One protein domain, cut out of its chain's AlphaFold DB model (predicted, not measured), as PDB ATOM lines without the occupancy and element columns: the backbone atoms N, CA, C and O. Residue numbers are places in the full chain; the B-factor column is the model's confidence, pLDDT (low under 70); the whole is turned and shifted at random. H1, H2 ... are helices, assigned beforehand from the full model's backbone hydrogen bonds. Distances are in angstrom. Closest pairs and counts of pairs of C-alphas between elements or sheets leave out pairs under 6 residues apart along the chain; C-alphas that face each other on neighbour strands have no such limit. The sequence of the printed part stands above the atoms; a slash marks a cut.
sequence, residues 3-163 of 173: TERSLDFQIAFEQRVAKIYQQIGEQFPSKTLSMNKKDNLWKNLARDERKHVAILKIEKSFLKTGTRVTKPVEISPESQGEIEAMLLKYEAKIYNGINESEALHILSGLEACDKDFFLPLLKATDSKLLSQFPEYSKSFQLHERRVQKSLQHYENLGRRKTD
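Overview. This is residues 3 to 163 of the 173 residues of an uncharacterized protein of hydrothermal vent metagenome (UniProt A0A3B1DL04). Five helices form an elongated up-and-down bundle, each against the one before: H2, H3 and H4 pack on H1, H5 on H2 and H4. The printed part has 161 residues and is all helix. It is compact, radius of gyration of the C-alphas 17.0 A, spanning 58 by 31 by 25 A.

Arrangement. H1, residues 3 to 27, touches H2, residues 41 to 64, in a hairpin, C-alphas 18 and 46 closest, 4.2 A. It touches H3, residues 77 to 95, and H4, residues 100 to 122. H5, residues 138 to 162, forms a hairpin with H4 by 147 to 151 alone, C-alphas 104 and 151 closest, 7.2 A. Every O i to N i+4 pair in H1 and H3 is within hydrogen-bond range, 15 of 19 in H4.

Along the chain. H1 spans 36.0 A from C-alpha 3 (-103.921, 5.005, -4.879), H5 36.9 A to C-alpha 162 (-140.522, -26.031, 0.554).

Size, cuts and confidence. The printed part has no cut; links are long except tight H3 to H4. Residues 125 to 142 are under pLDDT 70.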
ATOM      1  N   THR A   3    -104.009   6.441  -4.542       82.56
ATOM      2  CA  THR A   3    -103.921   5.005  -4.879       82.56
ATOM      3  C   THR A   3    -103.204   4.184  -3.813       82.56
ATOM      4  O   THR A   3    -103.668   3.108  -3.460       82.56
ATOM      5  N   GLU A   4    -102.096   4.681  -3.254       85.19
ATOM      6  CA  GLU A   4    -101.359   3.946  -2.213       85.19
ATOM      7  C   GLU A   4    -102.208   3.763  -0.948       85.19
ATOM      8  O   GLU A   4    -102.248   2.669  -0.389       85.19
ATOM      9  N   ARG A   5    -102.944   4.808  -0.542       87.75
ATOM     10  CA  ARG A   5    -103.891   4.730   0.581       87.75
ATOM     11  C   ARG A   5    -105.033   3.755   0.299       87.75
ATOM     12  O   ARG A   5    -105.420   3.002   1.182       87.75
ATOM     13  N   SER A   6    -105.537   3.743  -0.931       89.12
ATOM     14  CA  SER A   6    -106.602   2.824  -1.346       89.12
ATOM     15  C   SER A   6    -106.131   1.368  -1.393       89.12
ATOM     16  O   SER A   6    -106.875   0.475  -1.004       89.12
ATOM     17  N   LEU A   7    -104.877   1.119  -1.783       88.06
ATOM     18  CA  LEU A   7    -104.260  -0.205  -1.668       88.06
ATOM     19  C   LEU A   7    -104.104  -0.633  -0.211       88.06
ATOM     20  O   LEU A   7    -104.342  -1.794   0.097       88.06
ATOM     21  N   ASP A   8    -103.720   0.278   0.684       90.81
ATOM     22  CA  ASP A   8    -103.646  -0.027   2.117       90.81
ATOM     23  C   ASP A   8    -105.000  -0.417   2.694       90.81
ATOM     24  O   ASP A   8    -105.100  -1.418   3.406       90.81
ATOM     25  N   PHE A   9    -106.036   0.335   2.333       91.81
ATOM     26  CA  PHE A   9    -107.401   0.017   2.717       91.81
ATOM     27  C   PHE A   9    -107.834  -1.352   2.175       91.81
ATOM     28  O   PHE A   9    -108.264  -2.201   2.951       91.81
ATOM     29  N   GLN A  10    -107.642  -1.614   0.878       90.00
ATOM     30  CA  GLN A  10    -108.015  -2.896   0.275       90.00
ATOM     31  C   GLN A  10    -107.225  -4.067   0.883       90.00
ATOM     32  O   GLN A  10    -107.789  -5.117   1.162       90.00
ATOM     33  N   ILE A  11    -105.927  -3.900   1.167       91.88
ATOM     34  CA  ILE A  11    -105.130  -4.925   1.857       91.88
ATOM     35  C   ILE A  11    -105.728  -5.240   3.233       91.88
ATOM     36  O   ILE A  11    -105.817  -6.413   3.601       91.88
ATOM     37  N   ALA A  12    -106.116  -4.216   3.996       93.50
ATOM     38  CA  ALA A  12    -106.732  -4.400   5.307       93.50
ATOM     39  C   ALA A  12    -108.111  -5.072   5.203       93.50
ATOM     40  O   ALA A  12    -108.398  -5.987   5.979       93.50
ATOM     41  N   PHE A  13    -108.923  -4.672   4.222       92.62
ATOM     42  CA  PHE A  13    -110.210  -5.291   3.899       92.62
ATOM     43  C   PHE A  13    -110.047  -6.798   3.655       92.62
ATOM     44  O   PHE A  13    -110.603  -7.606   4.396       92.62
ATOM     45  N   GLU A  14    -109.187  -7.188   2.719       90.88
ATOM     46  CA  GLU A  14    -108.929  -8.586   2.341       90.88
ATOM     47  C   GLU A  14    -108.422  -9.436   3.515       90.88
ATOM     48  O   GLU A  14    -108.795 -10.598   3.697       90.88
ATOM     49  N   GLN A  15    -107.583  -8.854   4.378       94.88
ATOM     50  CA  GLN A  15    -107.126  -9.521   5.600       94.88
ATOM     51  C   GLN A  15    -108.274  -9.795   6.577       94.88
ATOM     52  O   GLN A  15    -108.302 -10.859   7.208       94.88
ATOM     53  N   ARG A  16    -109.216  -8.857   6.709       94.44
ATOM     54  CA  ARG A  16    -110.405  -9.026   7.552       94.44
ATOM     55  C   ARG A  16    -111.371 -10.035   6.951       94.44
ATOM     56  O   ARG A  16    -111.816 -10.918   7.681       94.44
ATOM     57  N   VAL A  17    -111.612  -9.998   5.641       92.00
ATOM     58  CA  VAL A  17    -112.442 -10.993   4.942       92.00
ATOM     59  C   VAL A  17    -111.857 -12.400   5.095       92.00
ATOM     60  O   VAL A  17    -112.568 -13.330   5.485       92.00
ATOM     61  N   ALA A  18    -110.536 -12.559   4.942       92.50
ATOM     62  CA  ALA A  18    -109.861 -13.834   5.185       92.50
ATOM     63  C   ALA A  18    -110.112 -14.374   6.605       92.50
ATOM     64  O   ALA A  18    -110.323 -15.578   6.792       92.50
ATOM     65  N   LYS A  19    -110.082 -13.487   7.608       93.88
ATOM     66  CA  LYS A  19    -110.345 -13.830   9.009       93.88
ATOM     67  C   LYS A  19    -111.814 -14.189   9.230       93.88
ATOM     68  O   LYS A  19    -112.077 -15.201   9.871       93.88
ATOM     69  N   ILE A  20    -112.742 -13.422   8.661       92.19
ATOM     70  CA  ILE A  20    -114.183 -13.695   8.694       92.19
ATOM     71  C   ILE A  20    -114.464 -15.095   8.144       92.19
ATOM     72  O   ILE A  20    -115.066 -15.917   8.832       92.19
ATOM     73  N   TYR A  21    -113.962 -15.418   6.949       90.06
ATOM     74  CA  TYR A  21    -114.144 -16.748   6.369       90.06
ATOM     75  C   TYR A  21    -113.512 -17.848   7.213       90.06
ATOM     76  O   TYR A  21    -114.099 -18.918   7.357       90.06
ATOM     77  N   GLN A  22    -112.346 -17.608   7.812       90.50
ATOM     78  CA  GLN A  22    -111.754 -18.578   8.726       90.50
ATOM     79  C   GLN A  22    -112.654 -18.831   9.948       90.50
ATOM     80  O   GLN A  22    -112.926 -19.989  10.256       90.50
ATOM     81  N   GLN A  23    -113.150 -17.777  10.597       90.44
ATOM     82  CA  GLN A  23    -114.010 -17.882  11.781       90.44
ATOM     83  C   GLN A  23    -115.342 -18.571  11.465       90.44
ATOM     84  O   GLN A  23    -115.788 -19.434  12.217       90.44
ATOM     85  N   ILE A  24    -115.953 -18.256  10.320       86.62
ATOM     86  CA  ILE A  24    -117.147 -18.964   9.842       86.62
ATOM     87  C   ILE A  24    -116.817 -20.444   9.592       86.62
ATOM     88  O   ILE A  24    -117.570 -21.324   9.998       86.62
ATOM     89  N   GLY A  25    -115.670 -20.745   8.977       84.00
ATOM     90  CA  GLY A  25    -115.227 -22.120   8.738       84.00
ATOM     91  C   GLY A  25    -114.960 -22.931  10.010       84.00
ATOM     92  O   GLY A  25    -115.135 -24.147   9.994       84.00
ATOM     93  N   GLU A  26    -114.559 -22.276  11.101       85.06
ATOM     94  CA  GLU A  26    -114.404 -22.889  12.427       85.06
ATOM     95  C   GLU A  26    -115.765 -23.217  13.064       85.06
ATOM     96  O   GLU A  26    -115.901 -24.264  13.698       85.06
ATOM     97  N   GLN A  27    -116.786 -22.379  12.842       79.88
ATOM     98  CA  GLN A  27    -118.157 -22.604  13.326       79.88
ATOM     99  C   GLN A  27    -118.946 -23.605  12.462       79.88
ATOM    100  O   GLN A  27    -119.766 -24.362  12.983       79.88
ATOM    101  N   PHE A  28    -118.658 -23.677  11.157       76.50
ATOM    102  CA  PHE A  28    -119.290 -24.600  10.202       76.50
ATOM    103  C   PHE A  28    -118.273 -25.554   9.544       76.50
ATOM    104  O   PHE A  28    -118.071 -25.518   8.324       76.50
ATOM    105  N   PRO A  29    -117.625 -26.448  10.320       60.50
ATOM    106  CA  PRO A  29    -116.459 -27.204   9.863       60.50
ATOM    107  C   PRO A  29    -116.749 -28.261   8.787       60.50
ATOM    108  O   PRO A  29    -115.845 -28.583   8.016       60.50
ATOM    109  N   SER A  30    -117.965 -28.818   8.704       57.41
ATOM    110  CA  SER A  30    -118.419 -29.665   7.581       57.41
ATOM    111  C   SER A  30    -119.850 -30.184   7.789       57.41
ATOM    112  O   SER A  30    -120.111 -30.834   8.798       57.41
ATOM    113  N   LYS A  31    -120.753 -29.948   6.815       49.50
ATOM    114  CA  LYS A  31    -121.723 -30.924   6.242       49.50
ATOM    115  C   LYS A  31    -122.827 -30.291   5.387       49.50
ATOM    116  O   LYS A  31    -123.275 -30.946   4.456       49.50
ATOM    117  N   THR A  32    -123.252 -29.063   5.653       51.03
ATOM    118  CA  THR A  32    -124.463 -28.501   5.021       51.03
ATOM    119  C   THR A  32    -124.216 -27.745   3.711       51.03
ATOM    120  O   THR A  32    -125.115 -27.691   2.878       51.03
ATOM    121  N   LEU A  33    -122.988 -27.269   3.459       48.69
ATOM    122  CA  LEU A  33    -122.620 -26.551   2.222       48.69
ATOM    123  C   LEU A  33    -121.516 -27.217   1.381       48.69
ATOM    124  O   LEU A  33    -121.124 -26.684   0.343       48.69
ATOM    125  N   SER A  34    -120.982 -28.372   1.801       46.75
ATOM    126  CA  SER A  34    -119.912 -29.035   1.046       46.75
ATOM    127  C   SER A  34    -120.500 -29.902  -0.070       46.75
ATOM    128  O   SER A  34    -121.186 -30.882   0.218       46.75
ATOM    129  N   MET A  35    -120.146 -29.626  -1.329       48.19
ATOM    130  CA  MET A  35    -120.406 -30.547  -2.450       48.19
ATOM    131  C   MET A  35    -119.649 -31.879  -2.299       48.19
ATOM    132  O   MET A  35    -119.956 -32.848  -2.991       48.19
ATOM    133  N   ASN A  36    -118.635 -31.940  -1.424       49.88
ATOM    134  CA  ASN A  36    -117.821 -33.128  -1.196       49.88
ATOM    135  C   ASN A  36    -117.135 -33.075   0.182       49.88
ATOM    136  O   ASN A  36    -116.674 -32.011   0.589       49.88
ATOM    137  N   LYS A  37    -116.941 -34.223   0.856       49.62
ATOM    138  CA  LYS A  37    -116.283 -34.317   2.188       49.62
ATOM    139  C   LYS A  37    -114.865 -33.711   2.254       49.62
ATOM    140  O   LYS A  37    -114.333 -33.532   3.344       49.62
ATOM    141  N   LYS A  38    -114.241 -33.434   1.104       50.22
ATOM    142  CA  LYS A  38    -112.894 -32.850   0.975       50.22
ATOM    143  C   LYS A  38    -112.886 -31.332   0.732       50.22
ATOM    144  O   LYS A  38    -111.805 -30.749   0.750       50.22
ATOM    145  N   ASP A  39    -114.038 -30.698   0.505       59.25
ATOM    146  CA  ASP A  39    -114.127 -29.297   0.075       59.25
ATOM    147  C   ASP A  39    -114.688 -28.411   1.199       59.25
ATOM    148  O   ASP A  39    -115.897 -28.239   1.356       59.25
ATOM    149  N   ASN A  40    -113.793 -27.862   2.024       74.56
ATOM    150  CA  ASN A  40    -114.156 -26.855   3.019       74.56
ATOM    151  C   ASN A  40    -114.165 -25.480   2.329       74.56
ATOM    152  O   ASN A  40    -113.113 -24.858   2.156       74.56
ATOM    153  N   LEU A  41    -115.360 -25.058   1.896       78.69
ATOM    154  CA  LEU A  41    -115.620 -23.787   1.212       78.69
ATOM    155  C   LEU A  41    -114.926 -22.617   1.917       78.69
ATOM    156  O   LEU A  41    -114.082 -21.957   1.322       78.69
ATOM    157  N   TRP A  42    -115.224 -22.427   3.198       84.75
ATOM    158  CA  TRP A  42    -114.737 -21.311   4.003       84.75
ATOM    159  C   TRP A  42    -113.210 -21.280   4.111       84.75
ATOM    160  O   TRP A  42    -112.583 -20.239   3.924       84.75
ATOM    161  N   LYS A  43    -112.578 -22.444   4.300       84.19
ATOM    162  CA  LYS A  43    -111.112 -22.565   4.299       84.19
ATOM    163  C   LYS A  43    -110.503 -22.219   2.939       84.19
ATOM    164  O   LYS A  43    -109.423 -21.628   2.881       84.19
ATOM    165  N   ASN A  44    -111.160 -22.616   1.849       83.62
ATOM    166  CA  ASN A  44    -110.715 -22.297   0.497       83.62
ATOM    167  C   ASN A  44    -110.846 -20.797   0.207       83.62
ATOM    168  O   ASN A  44    -109.880 -20.228  -0.292       83.62
ATOM    169  N   LEU A  45    -111.967 -20.172   0.580       85.31
ATOM    170  CA  LEU A  45    -112.190 -18.732   0.433       85.31
ATOM    171  C   LEU A  45    -111.161 -17.934   1.244       85.31
ATOM    172  O   LEU A  45    -110.415 -17.155   0.670       85.31
ATOM    173  N   ALA A  46    -110.967 -18.253   2.530       89.19
ATOM    174  CA  ALA A  46    -109.939 -17.617   3.365       89.19
ATOM    175  C   ALA A  46    -108.509 -17.765   2.807       89.19
ATOM    176  O   ALA A  46    -107.607 -16.977   3.095       89.19
ATOM    177  N   ARG A  47    -108.230 -18.843   2.063       88.12
ATOM    178  CA  ARG A  47    -106.942 -19.018   1.374       88.12
ATOM    179  C   ARG A  47    -106.846 -18.127   0.137       88.12
ATOM    180  O   ARG A  47    -105.742 -17.683  -0.165       88.12
ATOM    181  N   ASP A  48    -107.940 -17.928  -0.581       85.12
ATOM    182  CA  ASP A  48    -107.952 -17.091  -1.775       85.12
ATOM    183  C   ASP A  48    -107.746 -15.610  -1.407       85.12
ATOM    184  O   ASP A  48    -106.823 -15.011  -1.956       85.12
ATOM    185  N   GLU A  49    -108.386 -15.102  -0.349       87.88
ATOM    186  CA  GLU A  49    -108.158 -13.719   0.131       87.88
ATOM    187  C   GLU A  49    -106.719 -13.469   0.572       87.88
ATOM    188  O   GLU A  49    -106.107 -12.443   0.285       87.88
ATOM    189  N   ARG A  50    -106.076 -14.460   1.199       90.12
ATOM    190  CA  ARG A  50    -104.644 -14.360   1.526       90.12
ATOM    191  C   ARG A  50    -103.759 -14.228   0.287       90.12
ATOM    192  O   ARG A  50    -102.688 -13.628   0.372       90.12
ATOM    193  N   LYS A  51    -104.178 -14.775  -0.859       85.88
ATOM    194  CA  LYS A  51    -103.478 -14.557  -2.131       85.88
ATOM    195  C   LYS A  51    -103.784 -13.172  -2.692       85.88
ATOM    196  O   LYS A  51    -102.857 -12.555  -3.206       85.88
ATOM    197  N   HIS A  52    -105.013 -12.671  -2.565       84.62
ATOM    198  CA  HIS A  52    -105.364 -11.297  -2.945       84.62
ATOM    199  C   HIS A  52    -104.501 -10.281  -2.184       84.62
ATOM    200  O   HIS A  52    -103.824  -9.462  -2.805       84.62
ATOM    201  N   VAL A  53    -104.356 -10.448  -0.863       89.31
ATOM    202  CA  VAL A  53    -103.418  -9.671  -0.029       89.31
ATOM    203  C   VAL A  53    -101.989  -9.711  -0.577       89.31
ATOM    204  O   VAL A  53    -101.312  -8.685  -0.620       89.31
ATOM    205  N   ALA A  54    -101.494 -10.889  -0.972       86.62
ATOM    206  CA  ALA A  54    -100.141 -11.020  -1.511       86.62
ATOM    207  C   ALA A  54     -99.975 -10.250  -2.831       86.62
ATOM    208  O   ALA A  54     -98.971  -9.562  -3.009       86.62
ATOM    209  N   ILE A  55    -100.974 -10.314  -3.718       81.69
ATOM    210  CA  ILE A  55    -100.987  -9.585  -4.994       81.69
ATOM    211  C   ILE A  55    -100.998  -8.070  -4.747       81.69
ATOM    212  O   ILE A  55    -100.156  -7.360  -5.292       81.69
ATOM    213  N   LEU A  56    -101.875  -7.572  -3.872       84.12
ATOM    214  CA  LEU A  56    -101.965  -6.142  -3.557       84.12
ATOM    215  C   LEU A  56    -100.692  -5.601  -2.895       84.12
ATOM    216  O   LEU A  56    -100.293  -4.464  -3.139       84.12
ATOM    217  N   LYS A  57    -100.010  -6.410  -2.075       86.75
ATOM    218  CA  LYS A  57     -98.713  -6.033  -1.486       86.75
ATOM    219  C   LYS A  57     -97.610  -5.914  -2.533       86.75
ATOM    220  O   LYS A  57     -96.799  -4.993  -2.444       86.75
ATOM    221  N   ILE A  58     -97.579  -6.828  -3.507       81.75
ATOM    222  CA  ILE A  58     -96.668  -6.737  -4.655       81.75
ATOM    223  C   ILE A  58     -96.952  -5.441  -5.418       81.75
ATOM    224  O   ILE A  58     -96.026  -4.677  -5.688       81.75
ATOM    225  N   GLU A  59     -98.226  -5.148  -5.676       78.94
ATOM    226  CA  GLU A  59     -98.637  -3.934  -6.379       78.94
ATOM    227  C   GLU A  59     -98.232  -2.651  -5.641       78.94
ATOM    228  O   GLU A  59     -97.605  -1.748  -6.200       78.94
ATOM    229  N   LYS A  60     -98.483  -2.597  -4.330       83.56
ATOM    230  CA  LYS A  60     -98.036  -1.485  -3.487       83.56
ATOM    231  C   LYS A  60     -96.515  -1.306  -3.532       83.56
ATOM    232  O   LYS A  60     -96.024  -0.177  -3.510       83.56
ATOM    233  N   SER A  61     -95.754  -2.401  -3.585       82.75
ATOM    234  CA  SER A  61     -94.295  -2.330  -3.694       82.75
ATOM    235  C   SER A  61     -93.859  -1.665  -5.000       82.75
ATOM    236  O   SER A  61     -92.933  -0.858  -4.973       82.75
ATOM    237  N   PHE A  62     -94.536  -1.947  -6.118       78.00
ATOM    238  CA  PHE A  62     -94.235  -1.317  -7.405       78.00
ATOM    239  C   PHE A  62     -94.452   0.198  -7.379       78.00
ATOM    240  O   PHE A  62     -93.569   0.952  -7.803       78.00
ATOM    241  N   LEU A  63     -95.559   0.660  -6.786       76.19
ATOM    242  CA  LEU A  63     -95.798   2.095  -6.581       76.19
ATOM    243  C   LEU A  63     -94.647   2.779  -5.838       76.19
ATOM    244  O   LEU A  63     -94.210   3.860  -6.227       76.19
ATOM    245  N   LYS A  64     -94.125   2.136  -4.788       75.50
ATOM    246  CA  LYS A  64     -93.015   2.681  -3.992       75.50
ATOM    247  C   LYS A  64     -91.700   2.747  -4.762       75.50
ATOM    248  O   LYS A  64     -90.893   3.631  -4.495       75.50
ATOM    249  N   THR A  65     -91.485   1.841  -5.714       73.88
ATOM    250  CA  THR A  65     -90.275   1.808  -6.551       73.88
ATOM    251  C   THR A  65     -90.319   2.766  -7.748       73.88
ATOM    252  O   THR A  65     -89.427   2.728  -8.589       73.88
ATOM    253  N   GLY A  66     -91.331   3.638  -7.831       66.06
ATOM    254  CA  GLY A  66     -91.437   4.650  -8.884       66.06
ATOM    255  C   GLY A  66     -92.127   4.165 -10.161       66.06
ATOM    256  O   GLY A  66     -92.035   4.834 -11.190       66.06
ATOM    257  N   THR A  67     -92.833   3.028 -10.117       71.19
ATOM    258  CA  THR A  67     -93.706   2.608 -11.221       71.19
ATOM    259  C   THR A  67     -94.779   3.670 -11.456       71.19
ATOM    260  O   THR A  67     -95.423   4.152 -10.521       71.19
ATOM    261  N   ARG A  68     -94.970   4.053 -12.723       69.38
ATOM    262  CA  ARG A  68     -95.928   5.092 -13.102       69.38
ATOM    263  C   ARG A  68     -97.361   4.620 -12.830       69.38
ATOM    264  O   ARG A  68     -97.782   3.570 -13.313       69.38
ATOM    265  N   VAL A  69     -98.114   5.441 -12.101       71.00
ATOM    266  CA  VAL A  69     -99.573   5.313 -11.983       71.00
ATOM    267  C   VAL A  69    -100.192   5.691 -13.328       71.00
ATOM    268  O   VAL A  69    -100.007   6.817 -13.796       71.00
ATOM    269  N   THR A  70    -100.904   4.759 -13.962       71.25
ATOM    270  CA  THR A  70    -101.584   4.976 -15.253       71.25
ATOM    271  C   THR A  70    -102.896   5.720 -15.056       71.25
ATOM    272  O   THR A  70    -103.211   6.642 -15.806       71.25
ATOM    273  N   LYS A  71    -103.635   5.348 -14.007       75.25
ATOM    274  CA  LYS A  71    -104.878   5.984 -13.586       75.25
ATOM    275  C   LYS A  71    -104.974   5.938 -12.059       75.25
ATOM    276  O   LYS A  71    -105.009   4.844 -11.497       75.25
ATOM    277  N   PRO A  72    -105.009   7.092 -11.370       77.44
ATOM    278  CA  PRO A  72    -105.247   7.115  -9.936       77.44
ATOM    279  C   PRO A  72    -106.591   6.467  -9.601       77.44
ATOM    280  O   PRO A  72    -107.585   6.701 -10.289       77.44
ATOM    281  N   VAL A  73    -106.606   5.666  -8.542       82.06
ATOM    282  CA  VAL A  73    -107.814   5.041  -8.000       82.06
ATOM    283  C   VAL A  73    -107.925   5.471  -6.553       82.06
ATOM    284  O   VAL A  73    -106.937   5.455  -5.819       82.06
ATOM    285  N   GLU A  74    -109.117   5.888  -6.161       87.06
ATOM    286  CA  GLU A  74    -109.406   6.328  -4.808       87.06
ATOM    287  C   GLU A  74    -110.689   5.666  -4.326       87.06
ATOM    288  O   GLU A  74    -111.719   5.753  -4.989       87.06
ATOM    289  N   ILE A  75    -110.610   5.005  -3.175       85.19
ATOM    290  CA  ILE A  75    -111.789   4.599  -2.410       85.19
ATOM    291  C   ILE A  75    -112.155   5.803  -1.548       85.19
ATOM    292  O   ILE A  75    -111.343   6.212  -0.711       85.19
ATOM    293  N   SER A  76    -113.328   6.402  -1.772       88.62
ATOM    294  CA  SER A  76    -113.695   7.637  -1.072       88.62
ATOM    295  C   SER A  76    -113.831   7.410   0.440       88.62
ATOM    296  O   SER A  76    -114.111   6.284   0.866       88.62
ATOM    297  N   PRO A  77    -113.652   8.449   1.274       88.44
ATOM    298  CA  PRO A  77    -113.863   8.340   2.717       88.44
ATOM    299  C   PRO A  77    -115.252   7.804   3.091       88.44
ATOM    300  O   PRO A  77    -115.373   7.034   4.041       88.44
ATOM    301  N   GLU A  78    -116.286   8.169   2.332       90.44
ATOM    302  CA  GLU A  78    -117.657   7.684   2.519       90.44
ATOM    303  C   GLU A  78    -117.740   6.177   2.268       90.44
ATOM    304  O   GLU A  78    -118.187   5.441   3.148       90.44
ATOM    305  N   SER A  79    -117.223   5.697   1.130       88.94
ATOM    306  CA  SER A  79    -117.179   4.262   0.829       88.94
ATOM    307  C   SER A  79    -116.352   3.483   1.853       88.94
ATOM    308  O   SER A  79    -116.753   2.400   2.269       88.94
ATOM    309  N   GLN A  80    -115.225   4.037   2.319       89.75
ATOM    310  CA  GLN A  80    -114.440   3.420   3.394       89.75
ATOM    311  C   GLN A  80    -115.264   3.291   4.679       89.75
ATOM    312  O   GLN A  80    -115.273   2.225   5.290       89.75
ATOM    313  N   GLY A  81    -115.990   4.344   5.069       89.50
ATOM    314  CA  GLY A  81    -116.859   4.331   6.246       89.50
ATOM    315  C   GLY A  81    -117.985   3.297   6.154       89.50
ATOM    316  O   GLY A  81    -118.251   2.588   7.126       89.50
ATOM    317  N   GLU A  82    -118.614   3.163   4.985       90.94
ATOM    318  CA  GLU A  82    -119.664   2.169   4.731       90.94
ATOM    319  C   GLU A  82    -119.135   0.731   4.820       90.94
ATOM    320  O   GLU A  82    -119.739  -0.119   5.484       90.94
ATOM    321  N   ILE A  83    -117.980   0.466   4.206       90.44
ATOM    322  CA  ILE A  83    -117.321  -0.845   4.240       90.44
ATOM    323  C   ILE A  83    -116.896  -1.195   5.669       90.44
ATOM    324  O   ILE A  83    -117.131  -2.311   6.129       90.44
ATOM    325  N   GLU A  84    -116.315  -0.244   6.401       92.31
ATOM    326  CA  GLU A  84    -115.925  -0.426   7.801       92.31
ATOM    327  C   GLU A  84    -117.130  -0.761   8.689       92.31
ATOM    328  O   GLU A  84    -117.092  -1.722   9.464       92.31
ATOM    329  N   ALA A  85    -118.237  -0.032   8.530       92.69
ATOM    330  CA  ALA A  85    -119.473  -0.304   9.257       92.69
ATOM    331  C   ALA A  85    -120.047  -1.695   8.927       92.69
ATOM    332  O   ALA A  85    -120.496  -2.415   9.825       92.69
ATOM    333  N   MET A  86    -120.005  -2.101   7.653       92.31
ATOM    334  CA  MET A  86    -120.416  -3.438   7.220       92.31
ATOM    335  C   MET A  86    -119.544  -4.528   7.860       92.31
ATOM    336  O   MET A  86    -120.085  -5.485   8.421       92.31
ATOM    337  N   LEU A  87    -118.216  -4.386   7.817       93.12
ATOM    338  CA  LEU A  87    -117.290  -5.362   8.391       93.12
ATOM    339  C   LEU A  87    -117.489  -5.505   9.902       93.12
ATOM    340  O   LEU A  87    -117.606  -6.628  10.389       93.12
ATOM    341  N   LEU A  88    -117.624  -4.393  10.633       93.94
ATOM    342  CA  LEU A  88    -117.904  -4.415  12.073       93.94
ATOM    343  C   LEU A  88    -119.218  -5.141  12.388       93.94
ATOM    344  O   LEU A  88    -119.284  -5.950  13.316       93.94
ATOM    345  N   LYS A  89    -120.267  -4.902  11.590       93.12
ATOM    346  CA  LYS A  89    -121.552  -5.600  11.725       93.12
ATOM    347  C   LYS A  89    -121.404  -7.109  11.510       93.12
ATOM    348  O   LYS A  89    -122.021  -7.890  12.236       93.12
ATOM    349  N   TYR A  90    -120.620  -7.531  10.523       92.50
ATOM    350  CA  TYR A  90    -120.379  -8.947  10.232       92.50
ATOM    351  C   TYR A  90    -119.532  -9.622  11.312       92.50
ATOM    352  O   TYR A  90    -119.900 -10.692  11.791       92.50
ATOM    353  N   GLU A  91    -118.461  -8.975  11.763       92.50
ATOM    354  CA  GLU A  91    -117.614  -9.454  12.859       92.50
ATOM    355  C   GLU A  91    -118.422  -9.627  14.155       92.50
ATOM    356  O   GLU A  91    -118.326 -10.668  14.808       92.50
ATOM    357  N   ALA A  92    -119.285  -8.660  14.488       91.06
ATOM    358  CA  ALA A  92    -120.175  -8.753  15.644       91.06
ATOM    359  C   ALA A  92    -121.167  -9.921  15.524       91.06
ATOM    360  O   ALA A  92    -121.392 -10.644  16.496       91.06
ATOM    361  N   LYS A  93    -121.743 -10.148  14.335       88.56
ATOM    362  CA  LYS A  93    -122.625 -11.301  14.090       88.56
ATOM    363  C   LYS A  93    -121.907 -12.632  14.299       88.56
ATOM    364  O   LYS A  93    -122.451 -13.515  14.948       88.56
ATOM    365  N   ILE A  94    -120.690 -12.766  13.777       87.81
ATOM    366  CA  ILE A  94    -119.887 -13.989  13.915       87.81
ATOM    367  C   ILE A  94    -119.547 -14.248  15.385       87.81
ATOM    368  O   ILE A  94    -119.642 -15.388  15.839       87.81
ATOM    369  N   TYR A  95    -119.185 -13.200  16.133       86.88
ATOM    370  CA  TYR A  95    -118.891 -13.294  17.564       86.88
ATOM    371  C   TYR A  95    -120.108 -13.744  18.387       86.88
ATOM    372  O   TYR A  95    -119.971 -14.578  19.277       86.88
ATOM    373  N   ASN A  96    -121.300 -13.239  18.059       87.88
ATOM    374  CA  ASN A  96    -122.540 -13.529  18.787       87.88
ATOM    375  C   ASN A  96    -123.205 -14.867  18.415       87.88
ATOM    376  O   ASN A  96    -124.273 -15.179  18.940       87.88
ATOM    377  N   GLY A  97    -122.589 -15.660  17.538       82.75
ATOM    378  CA  GLY A  97    -123.169 -16.890  17.012       82.75
ATOM    379  C   GLY A  97    -124.018 -16.605  15.779       82.75
ATOM    380  O   GLY A  97    -125.136 -16.101  15.860       82.75
ATOM    381  N   ILE A  98    -123.465 -16.949  14.622       86.31
ATOM    382  CA  ILE A  98    -124.100 -16.768  13.320       86.31
ATOM    383  C   ILE A  98    -124.739 -18.084  12.867       86.31
ATOM    384  O   ILE A  98    -124.228 -19.158  13.183       86.31
ATOM    385  N   ASN A  99    -125.845 -18.031  12.122       83.56
ATOM    386  CA  ASN A  99    -126.399 -19.220  11.466       83.56
ATOM    387  C   ASN A  99    -125.929 -19.359  10.002       83.56
ATOM    388  O   ASN A  99    -125.364 -18.446   9.406       83.56
ATOM    389  N   GLU A 100    -126.172 -20.515   9.390       75.62
ATOM    390  CA  GLU A 100    -125.670 -20.812   8.042       75.62
ATOM    391  C   GLU A 100    -126.257 -19.910   6.939       75.62
ATOM    392  O   GLU A 100    -125.553 -19.552   5.997       75.62
ATOM    393  N   SER A 101    -127.523 -19.500   7.068       79.25
ATOM    394  CA  SER A 101    -128.154 -18.555   6.136       79.25
ATOM    395  C   SER A 101    -127.460 -17.197   6.191       79.25
ATOM    396  O   SER A 101    -127.097 -16.616   5.170       79.25
ATOM    397  N   GLU A 102    -127.201 -16.715   7.403       84.25
ATOM    398  CA  GLU A 102    -126.504 -15.455   7.626       84.25
ATOM    399  C   GLU A 102    -125.055 -15.502   7.136       84.25
ATOM    400  O   GLU A 102    -124.590 -14.525   6.554       84.25
ATOM    401  N   ALA A 103    -124.356 -16.626   7.314       83.06
ATOM    402  CA  ALA A 103    -122.998 -16.801   6.802       83.06
ATOM    403  C   ALA A 103    -122.940 -16.644   5.272       83.06
ATOM    404  O   ALA A 103    -122.021 -16.021   4.743       83.06
ATOM    405  N   LEU A 104    -123.946 -17.143   4.550       77.25
ATOM    406  CA  LEU A 104    -124.045 -16.975   3.098       77.25
ATOM    407  C   LEU A 104    -124.433 -15.557   2.679       77.25
ATOM    408  O   LEU A 104    -123.940 -15.065   1.666       77.25
ATOM    409  N   HIS A 105    -125.271 -14.878   3.461       81.25
ATOM    410  CA  HIS A 105    -125.531 -13.456   3.247       81.25
ATOM    411  C   HIS A 105    -124.261 -12.616   3.424       81.25
ATOM    412  O   HIS A 105    -124.030 -11.704   2.632       81.25
ATOM    413  N   ILE A 106    -123.422 -12.947   4.412       85.88
ATOM    414  CA  ILE A 106    -122.105 -12.320   4.587       85.88
ATOM    415  C   ILE A 106    -121.222 -12.584   3.368       85.88
ATOM    416  O   ILE A 106    -120.666 -11.636   2.827       85.88
ATOM    417  N   LEU A 107    -121.143 -13.833   2.896       81.94
ATOM    418  CA  LEU A 107    -120.397 -14.178   1.681       81.94
ATOM    419  C   LEU A 107    -120.831 -13.308   0.494       81.94
ATOM    420  O   LEU A 107    -120.003 -12.666  -0.136       81.94
ATOM    421  N   SER A 108    -122.135 -13.228   0.221       76.44
ATOM    422  CA  SER A 108    -122.640 -12.418  -0.893       76.44
ATOM    423  C   SER A 108    -122.353 -10.922  -0.733       76.44
ATOM    424  O   SER A 108    -122.148 -10.248  -1.739       76.44
ATOM    425  N   GLY A 109    -122.381 -10.394   0.495       81.00
ATOM    426  CA  GLY A 109    -122.093  -8.985   0.766       81.00
ATOM    427  C   GLY A 109    -120.622  -8.633   0.549       81.00
ATOM    428  O   GLY A 109    -120.321  -7.628  -0.087       81.00
ATOM    429  N   LEU A 110    -119.711  -9.488   1.022       84.25
ATOM    430  CA  LEU A 110    -118.266  -9.267   0.900       84.25
ATOM    431  C   LEU A 110    -117.798  -9.306  -0.561       84.25
ATOM    432  O   LEU A 110    -117.046  -8.435  -0.985       84.25
ATOM    433  N   GLU A 111    -118.317 -10.246  -1.348       73.38
ATOM    434  CA  GLU A 111    -117.982 -10.413  -2.773       73.38
ATOM    435  C   GLU A 111    -118.457  -9.252  -3.648       73.38
ATOM    436  O   GLU A 111    -117.821  -8.910  -4.643       73.38
ATOM    437  N   ALA A 112    -119.597  -8.649  -3.295       73.25
ATOM    438  CA  ALA A 112    -120.100  -7.473  -3.993       73.25
ATOM    439  C   ALA A 112    -119.164  -6.275  -3.775       73.25
ATOM    440  O   ALA A 112    -118.803  -5.607  -4.738       73.25
ATOM    441  N   CYS A 113    -118.715  -6.059  -2.534       74.88
ATOM    442  CA  CYS A 113    -117.762  -5.000  -2.217       74.88
ATOM    443  C   CYS A 113    -116.400  -5.222  -2.884       74.88
ATOM    444  O   CYS A 113    -115.802  -4.271  -3.380       74.88
ATOM    445  N   ASP A 114    -115.907  -6.460  -2.917       72.94
ATOM    446  CA  ASP A 114    -114.558  -6.735  -3.409       72.94
ATOM    447  C   ASP A 114    -114.389  -6.404  -4.904       72.94
ATOM    448  O   ASP A 114    -113.412  -5.775  -5.323       72.94
ATOM    449  N   LYS A 115    -115.399  -6.721  -5.720       69.12
ATOM    450  CA  LYS A 115    -115.380  -6.466  -7.171       69.12
ATOM    451  C   LYS A 115    -115.246  -4.994  -7.539       69.12
ATOM    452  O   LYS A 115    -114.575  -4.674  -8.524       69.12
ATOM    453  N   ASP A 116    -115.863  -4.112  -6.762       71.06
ATOM    454  CA  ASP A 116    -115.929  -2.689  -7.085       71.06
ATOM    455  C   ASP A 116    -114.592  -1.970  -6.833       71.06
ATOM    456  O   ASP A 116    -114.288  -0.980  -7.503       71.06
ATOM    457  N   PHE A 117    -113.742  -2.500  -5.941       73.88
ATOM    458  CA  PHE A 117    -112.504  -1.834  -5.514       73.88
ATOM    459  C   PHE A 117    -111.223  -2.600  -5.854       73.88
ATOM    460  O   PHE A 117    -110.228  -1.982  -6.251       73.88
ATOM    461  N   PHE A 118    -111.235  -3.931  -5.788       71.81
ATOM    462  CA  PHE A 118    -110.059  -4.748  -6.084       71.81
ATOM    463  C   PHE A 118    -109.640  -4.622  -7.551       71.81
ATOM    464  O   PHE A 118    -108.461  -4.427  -7.875       71.81
ATOM    465  N   LEU A 119    -110.620  -4.684  -8.462       70.88
ATOM    466  CA  LEU A 119    -110.361  -4.689  -9.897       70.88
ATOM    467  C   LEU A 119    -109.693  -3.380 -10.369       70.88
ATOM    468  O   LEU A 119    -108.643  -3.462 -11.018       70.88
ATOM    469  N   PRO A 120    -110.226  -2.180 -10.059       76.12
ATOM    470  CA  PRO A 120    -109.599  -0.932 -10.481       76.12
ATOM    471  C   PRO A 120    -108.198  -0.735  -9.896       76.12
ATOM    472  O   PRO A 120    -107.318  -0.256 -10.610       76.12
ATOM    473  N   LEU A 121    -107.964  -1.141  -8.641       76.19
ATOM    474  CA  LEU A 121    -106.668  -0.973  -7.977       76.19
ATOM    475  C   LEU A 121    -105.545  -1.758  -8.659       76.19
ATOM    476  O   LEU A 121    -104.461  -1.213  -8.834       76.19
ATOM    477  N   LEU A 122    -105.811  -2.982  -9.127       71.94
ATOM    478  CA  LEU A 122    -104.823  -3.768  -9.881       71.94
ATOM    479  C   LEU A 122    -104.505  -3.201 -11.271       71.94
ATOM    480  O   LEU A 122    -103.493  -3.556 -11.865       71.94
ATOM    481  N   LYS A 123    -105.373  -2.348 -11.821       70.75
ATOM    482  CA  LYS A 123    -105.163  -1.697 -13.124       70.75
ATOM    483  C   LYS A 123    -104.527  -0.311 -12.994       70.75
ATOM    484  O   LYS A 123    -104.289   0.341 -14.010       70.75
ATOM    485  N   ALA A 124    -104.289   0.159 -11.766       71.44
ATOM    486  CA  ALA A 124    -103.843   1.519 -11.493       71.44
ATOM    487  C   ALA A 124    -102.352   1.752 -11.799       71.44
ATOM    488  O   ALA A 124    -101.940   2.910 -11.934       71.44
ATOM    489  N   THR A 125    -101.538   0.698 -11.930       63.06
ATOM    490  CA  THR A 125    -100.117   0.812 -12.299       63.06
ATOM    491  C   THR A 125     -99.787   0.175 -13.642       63.06
ATOM    492  O   THR A 125    -100.400  -0.801 -14.069       63.06
ATOM    493  N   ASP A 126     -98.763   0.724 -14.303       56.81
ATOM    494  CA  ASP A 126     -98.184   0.163 -15.529       56.81
ATOM    495  C   ASP A 126     -97.136  -0.912 -15.194       56.81
ATOM    496  O   ASP A 126     -95.955  -0.822 -15.548       56.81
ATOM    497  N   SER A 127     -97.514  -1.905 -14.391       57.41
ATOM    498  CA  SER A 127     -96.593  -2.985 -14.052       57.41
ATOM    499  C   SER A 127     -96.599  -4.032 -15.164       57.41
ATOM    500  O   SER A 127     -97.556  -4.789 -15.306       57.41
ATOM    501  N   LYS A 128     -95.487  -4.152 -15.910       53.09
ATOM    502  CA  LYS A 128     -95.241  -5.278 -16.841       53.09
ATOM    503  C   LYS A 128     -95.371  -6.651 -16.163       53.09
ATOM    504  O   LYS A 128     -95.591  -7.657 -16.832       53.09
ATOM    505  N   LEU A 129     -95.202  -6.695 -14.839       53.59
ATOM    506  CA  LEU A 129     -95.382  -7.894 -14.031       53.59
ATOM    507  C   LEU A 129     -96.874  -8.164 -13.810       53.59
ATOM    508  O   LEU A 129     -97.288  -9.297 -14.014       53.59
ATOM    509  N   LEU A 130     -97.693  -7.137 -13.536       53.34
ATOM    510  CA  LEU A 130     -99.161  -7.242 -13.524       53.34
ATOM    511  C   LEU A 130     -99.780  -7.467 -14.909       53.34
ATOM    512  O   LEU A 130    -100.762  -8.190 -15.017       53.34
ATOM    513  N   SER A 131     -99.180  -6.967 -15.989       46.78
ATOM    514  CA  SER A 131     -99.597  -7.322 -17.354       46.78
ATOM    515  C   SER A 131     -99.253  -8.775 -17.720       46.78
ATOM    516  O   SER A 131     -99.784  -9.303 -18.692       46.78
ATOM    517  N   GLN A 132     -98.373  -9.438 -16.953       47.75
ATOM    518  CA  GLN A 132     -98.154 -10.891 -16.992       47.75
ATOM    519  C   GLN A 132     -99.078 -11.667 -16.027       47.75
ATOM    520  O   GLN A 132     -98.995 -12.893 -15.980       47.75
ATOM    521  N   PHE A 133     -99.979 -10.994 -15.293       55.59
ATOM    522  CA  PHE A 133    -101.129 -11.598 -14.593       55.59
ATOM    523  C   PHE A 133    -102.369 -11.562 -15.513       55.59
ATOM    524  O   PHE A 133    -103.352 -10.891 -15.206       55.59
ATOM    525  N   PRO A 134    -102.363 -12.258 -16.656       44.03
ATOM    526  CA  PRO A 134    -102.751 -11.699 -17.954       44.03
ATOM    527  C   PRO A 134    -104.201 -11.185 -18.044       44.03
ATOM    528  O   PRO A 134    -104.447 -10.215 -18.746       44.03
ATOM    529  N   GLU A 135    -105.145 -11.766 -17.301       44.97
ATOM    530  CA  GLU A 135    -106.527 -11.291 -17.121       44.97
ATOM    531  C   GLU A 135    -107.055 -11.850 -15.775       44.97
ATOM    532  O   GLU A 135    -107.464 -13.004 -15.734       44.97
ATOM    533  N   TYR A 136    -106.978 -11.106 -14.656       54.06
ATOM    534  CA  TYR A 136    -107.407 -11.500 -13.286       54.06
ATOM    535  C   TYR A 136    -107.067 -12.938 -12.863       54.06
ATOM    536  O   TYR A 136    -107.790 -13.878 -13.175       54.06
ATOM    537  N   SER A 137    -105.972 -13.089 -12.104       59.91
ATOM    538  CA  SER A 137    -105.365 -14.358 -11.668       59.91
ATOM    539  C   SER A 137    -106.340 -15.546 -11.574       59.91
ATOM    540  O   SER A 137    -107.421 -15.444 -10.999       59.91
ATOM    541  N   LYS A 138    -105.919 -16.733 -12.029       62.47
ATOM    542  CA  LYS A 138    -106.663 -17.999 -11.862       62.47
ATOM    543  C   LYS A 138    -107.248 -18.179 -10.446       62.47
ATOM    544  O   LYS A 138    -108.247 -18.865 -10.296       62.47
ATOM    545  N   SER A 139    -106.642 -17.574  -9.418       62.81
ATOM    546  CA  SER A 139    -107.178 -17.528  -8.054       62.81
ATOM    547  C   SER A 139    -108.509 -16.779  -7.942       62.81
ATOM    548  O   SER A 139    -109.439 -17.347  -7.388       62.81
ATOM    549  N   PHE A 140    -108.615 -15.573  -8.500       64.94
ATOM    550  CA  PHE A 140    -109.825 -14.744  -8.469       64.94
ATOM    551  C   PHE A 140    -110.967 -15.411  -9.251       64.94
ATOM    552  O   PHE A 140    -112.060 -15.606  -8.735       64.94
ATOM    553  N   GLN A 141    -110.681 -15.925 -10.454       67.75
ATOM    554  CA  GLN A 141    -111.668 -16.683 -11.239       67.75
ATOM    555  C   GLN A 141    -112.130 -17.970 -10.531       67.75
ATOM    556  O   GLN A 141    -113.277 -18.396 -10.663       67.75
ATOM    557  N   LEU A 142    -111.231 -18.646  -9.804       69.81
ATOM    558  CA  LEU A 142    -111.590 -19.819  -9.001       69.81
ATOM    559  C   LEU A 142    -112.418 -19.436  -7.775       69.81
ATOM    560  O   LEU A 142    -113.311 -20.198  -7.410       69.81
ATOM    561  N   HIS A 143    -112.113 -18.301  -7.159       71.88
ATOM    562  CA  HIS A 143    -112.828 -17.740  -6.024       71.88
ATOM    563  C   HIS A 143    -114.268 -17.374  -6.419       71.88
ATOM    564  O   HIS A 143    -115.197 -17.994  -5.902       71.88
ATOM    565  N   GLU A 144    -114.464 -16.562  -7.464       69.94
ATOM    566  CA  GLU A 144    -115.801 -16.224  -7.984       69.94
ATOM    567  C   GLU A 144    -116.621 -17.473  -8.347       69.94
ATOM    568  O   GLU A 144    -117.802 -17.586  -8.016       69.94
ATOM    569  N   ARG A 145    -115.998 -18.466  -9.000       74.06
ATOM    570  CA  ARG A 145    -116.674 -19.732  -9.335       74.06
ATOM    571  C   ARG A 145    -117.089 -20.520  -8.095       74.06
ATOM    572  O   ARG A 145    -118.112 -21.203  -8.140       74.06
ATOM    573  N   ARG A 146    -116.294 -20.500  -7.019       73.19
ATOM    574  CA  ARG A 146    -116.637 -21.171  -5.751       73.19
ATOM    575  C   ARG A 146    -117.828 -20.482  -5.101       73.19
ATOM    576  O   ARG A 146    -118.776 -21.168  -4.737       73.19
ATOM    577  N   VAL A 147    -117.807 -19.157  -5.053       71.06
ATOM    578  CA  VAL A 147    -118.884 -18.320  -4.511       71.06
ATOM    579  C   VAL A 147    -120.191 -18.579  -5.255       71.06
ATOM    580  O   VAL A 147    -121.178 -18.976  -4.638       71.06
ATOM    581  N   GLN A 148    -120.187 -18.465  -6.588       72.50
ATOM    582  CA  GLN A 148    -121.376 -18.684  -7.417       72.50
ATOM    583  C   GLN A 148    -121.957 -20.091  -7.245       72.50
ATOM    584  O   GLN A 148    -123.166 -20.244  -7.077       72.50
ATOM    585  N   LYS A 149    -121.107 -21.128  -7.247       73.56
ATOM    586  CA  LYS A 149    -121.557 -22.513  -7.030       73.56
ATOM    587  C   LYS A 149    -122.182 -22.703  -5.651       73.56
ATOM    588  O   LYS A 149    -123.185 -23.405  -5.535       73.56
ATOM    589  N   SER A 150    -121.604 -22.098  -4.617       66.69
ATOM    590  CA  SER A 150    -122.107 -22.205  -3.248       66.69
ATOM    591  C   SER A 150    -123.428 -21.463  -3.047       66.69
ATOM    592  O   SER A 150    -124.334 -22.028  -2.436       66.69
ATOM    593  N   LEU A 151    -123.578 -20.266  -3.626       68.62
ATOM    594  CA  LEU A 151    -124.838 -19.518  -3.613       68.62
ATOM    595  C   LEU A 151    -125.950 -20.287  -4.344       68.62
ATOM    596  O   LEU A 151    -127.001 -20.545  -3.762       68.62
ATOM    597  N   GLN A 152    -125.681 -20.772  -5.564       71.38
ATOM    598  CA  GLN A 152    -126.640 -21.586  -6.324       71.38
ATOM    599  C   GLN A 152    -127.040 -22.867  -5.581       71.38
ATOM    600  O   GLN A 152    -128.197 -23.285  -5.624       71.38
ATOM    601  N   HIS A 153    -126.101 -23.537  -4.910       67.06
ATOM    602  CA  HIS A 153    -126.417 -24.750  -4.160       67.06
ATOM    603  C   HIS A 153    -127.357 -24.468  -2.985       67.06
ATOM    604  O   HIS A 153    -128.311 -25.218  -2.777       67.06
ATOM    605  N   TYR A 154    -127.126 -23.377  -2.255       62.84
ATOM    606  CA  TYR A 154    -127.986 -22.985  -1.147       62.84
ATOM    607  C   TYR A 154    -129.395 -22.606  -1.603       62.84
ATOM    608  O   TYR A 154    -130.367 -23.109  -1.039       62.84
ATOM    609  N   GLU A 155    -129.525 -21.802  -2.662       64.12
ATOM    610  CA  GLU A 155    -130.832 -21.462  -3.243       64.12
ATOM    611  C   GLU A 155    -131.618 -22.726  -3.634       64.12
ATOM    612  O   GLU A 155    -132.817 -22.841  -3.369       64.12
ATOM    613  N   ASN A 156    -130.927 -23.724  -4.192       62.50
ATOM    614  CA  ASN A 156    -131.527 -24.998  -4.576       62.50
ATOM    615  C   ASN A 156    -131.871 -25.906  -3.377       62.50
ATOM    616  O   ASN A 156    -132.868 -26.629  -3.426       62.50
ATOM    617  N   LEU A 157    -131.092 -25.878  -2.290       57.06
ATOM    618  CA  LEU A 157    -131.412 -26.587  -1.044       57.06
ATOM    619  C   LEU A 157    -132.583 -25.939  -0.291       57.06
ATOM    620  O   LEU A 157    -133.412 -26.658   0.270       57.06
ATOM    621  N   GLY A 158    -132.678 -24.607  -0.313       50.91
ATOM    622  CA  GLY A 158    -133.803 -23.852   0.242       50.91
ATOM    623  C   GLY A 158    -135.126 -24.204  -0.442       50.91
ATOM    624  O   GLY A 158    -136.108 -24.477   0.244       50.91
ATOM    625  N   ARG A 159    -135.125 -24.325  -1.780       47.84
ATOM    626  CA  ARG A 159    -136.302 -24.764  -2.558       47.84
ATOM    627  C   ARG A 159    -136.733 -26.202  -2.255       47.84
ATOM    628  O   ARG A 159    -137.921 -26.485  -2.180       47.84
ATOM    629  N   ARG A 160    -135.792 -27.119  -1.996       47.72
ATOM    630  CA  ARG A 160    -136.138 -28.514  -1.654       47.72
ATOM    631  C   ARG A 160    -136.811 -28.673  -0.288       47.72
ATOM    632  O   ARG A 160    -137.506 -29.662  -0.092       47.72
ATOM    633  N   LYS A 161    -136.638 -27.731   0.648       46.81
ATOM    634  CA  LYS A 161    -137.348 -27.752   1.942       46.81
ATOM    635  C   LYS A 161    -138.782 -27.215   1.863       46.81
ATOM    636  O   LYS A 161    -139.553 -27.463   2.785       46.81
ATOM    637  N   THR A 162    -139.150 -26.519   0.786       43.53
ATOM    638  CA  THR A 162    -140.522 -26.031   0.554       43.53
ATOM    639  C   THR A 162    -141.373 -26.982  -0.291       43.53
ATOM    640  O   THR A 162    -142.588 -26.829  -0.316       43.53
ATOM    641  N   ASP A 163    -140.772 -28.009  -0.901       39.62
ATOM    642  CA  ASP A 163    -141.471 -29.027  -1.702       39.62
ATOM    643  C   ASP A 163    -141.904 -30.261  -0.883       39.62
ATOM    644  O   ASP A 163    -142.027 -31.370  -1.407       39.62
TER     645      ASP A 163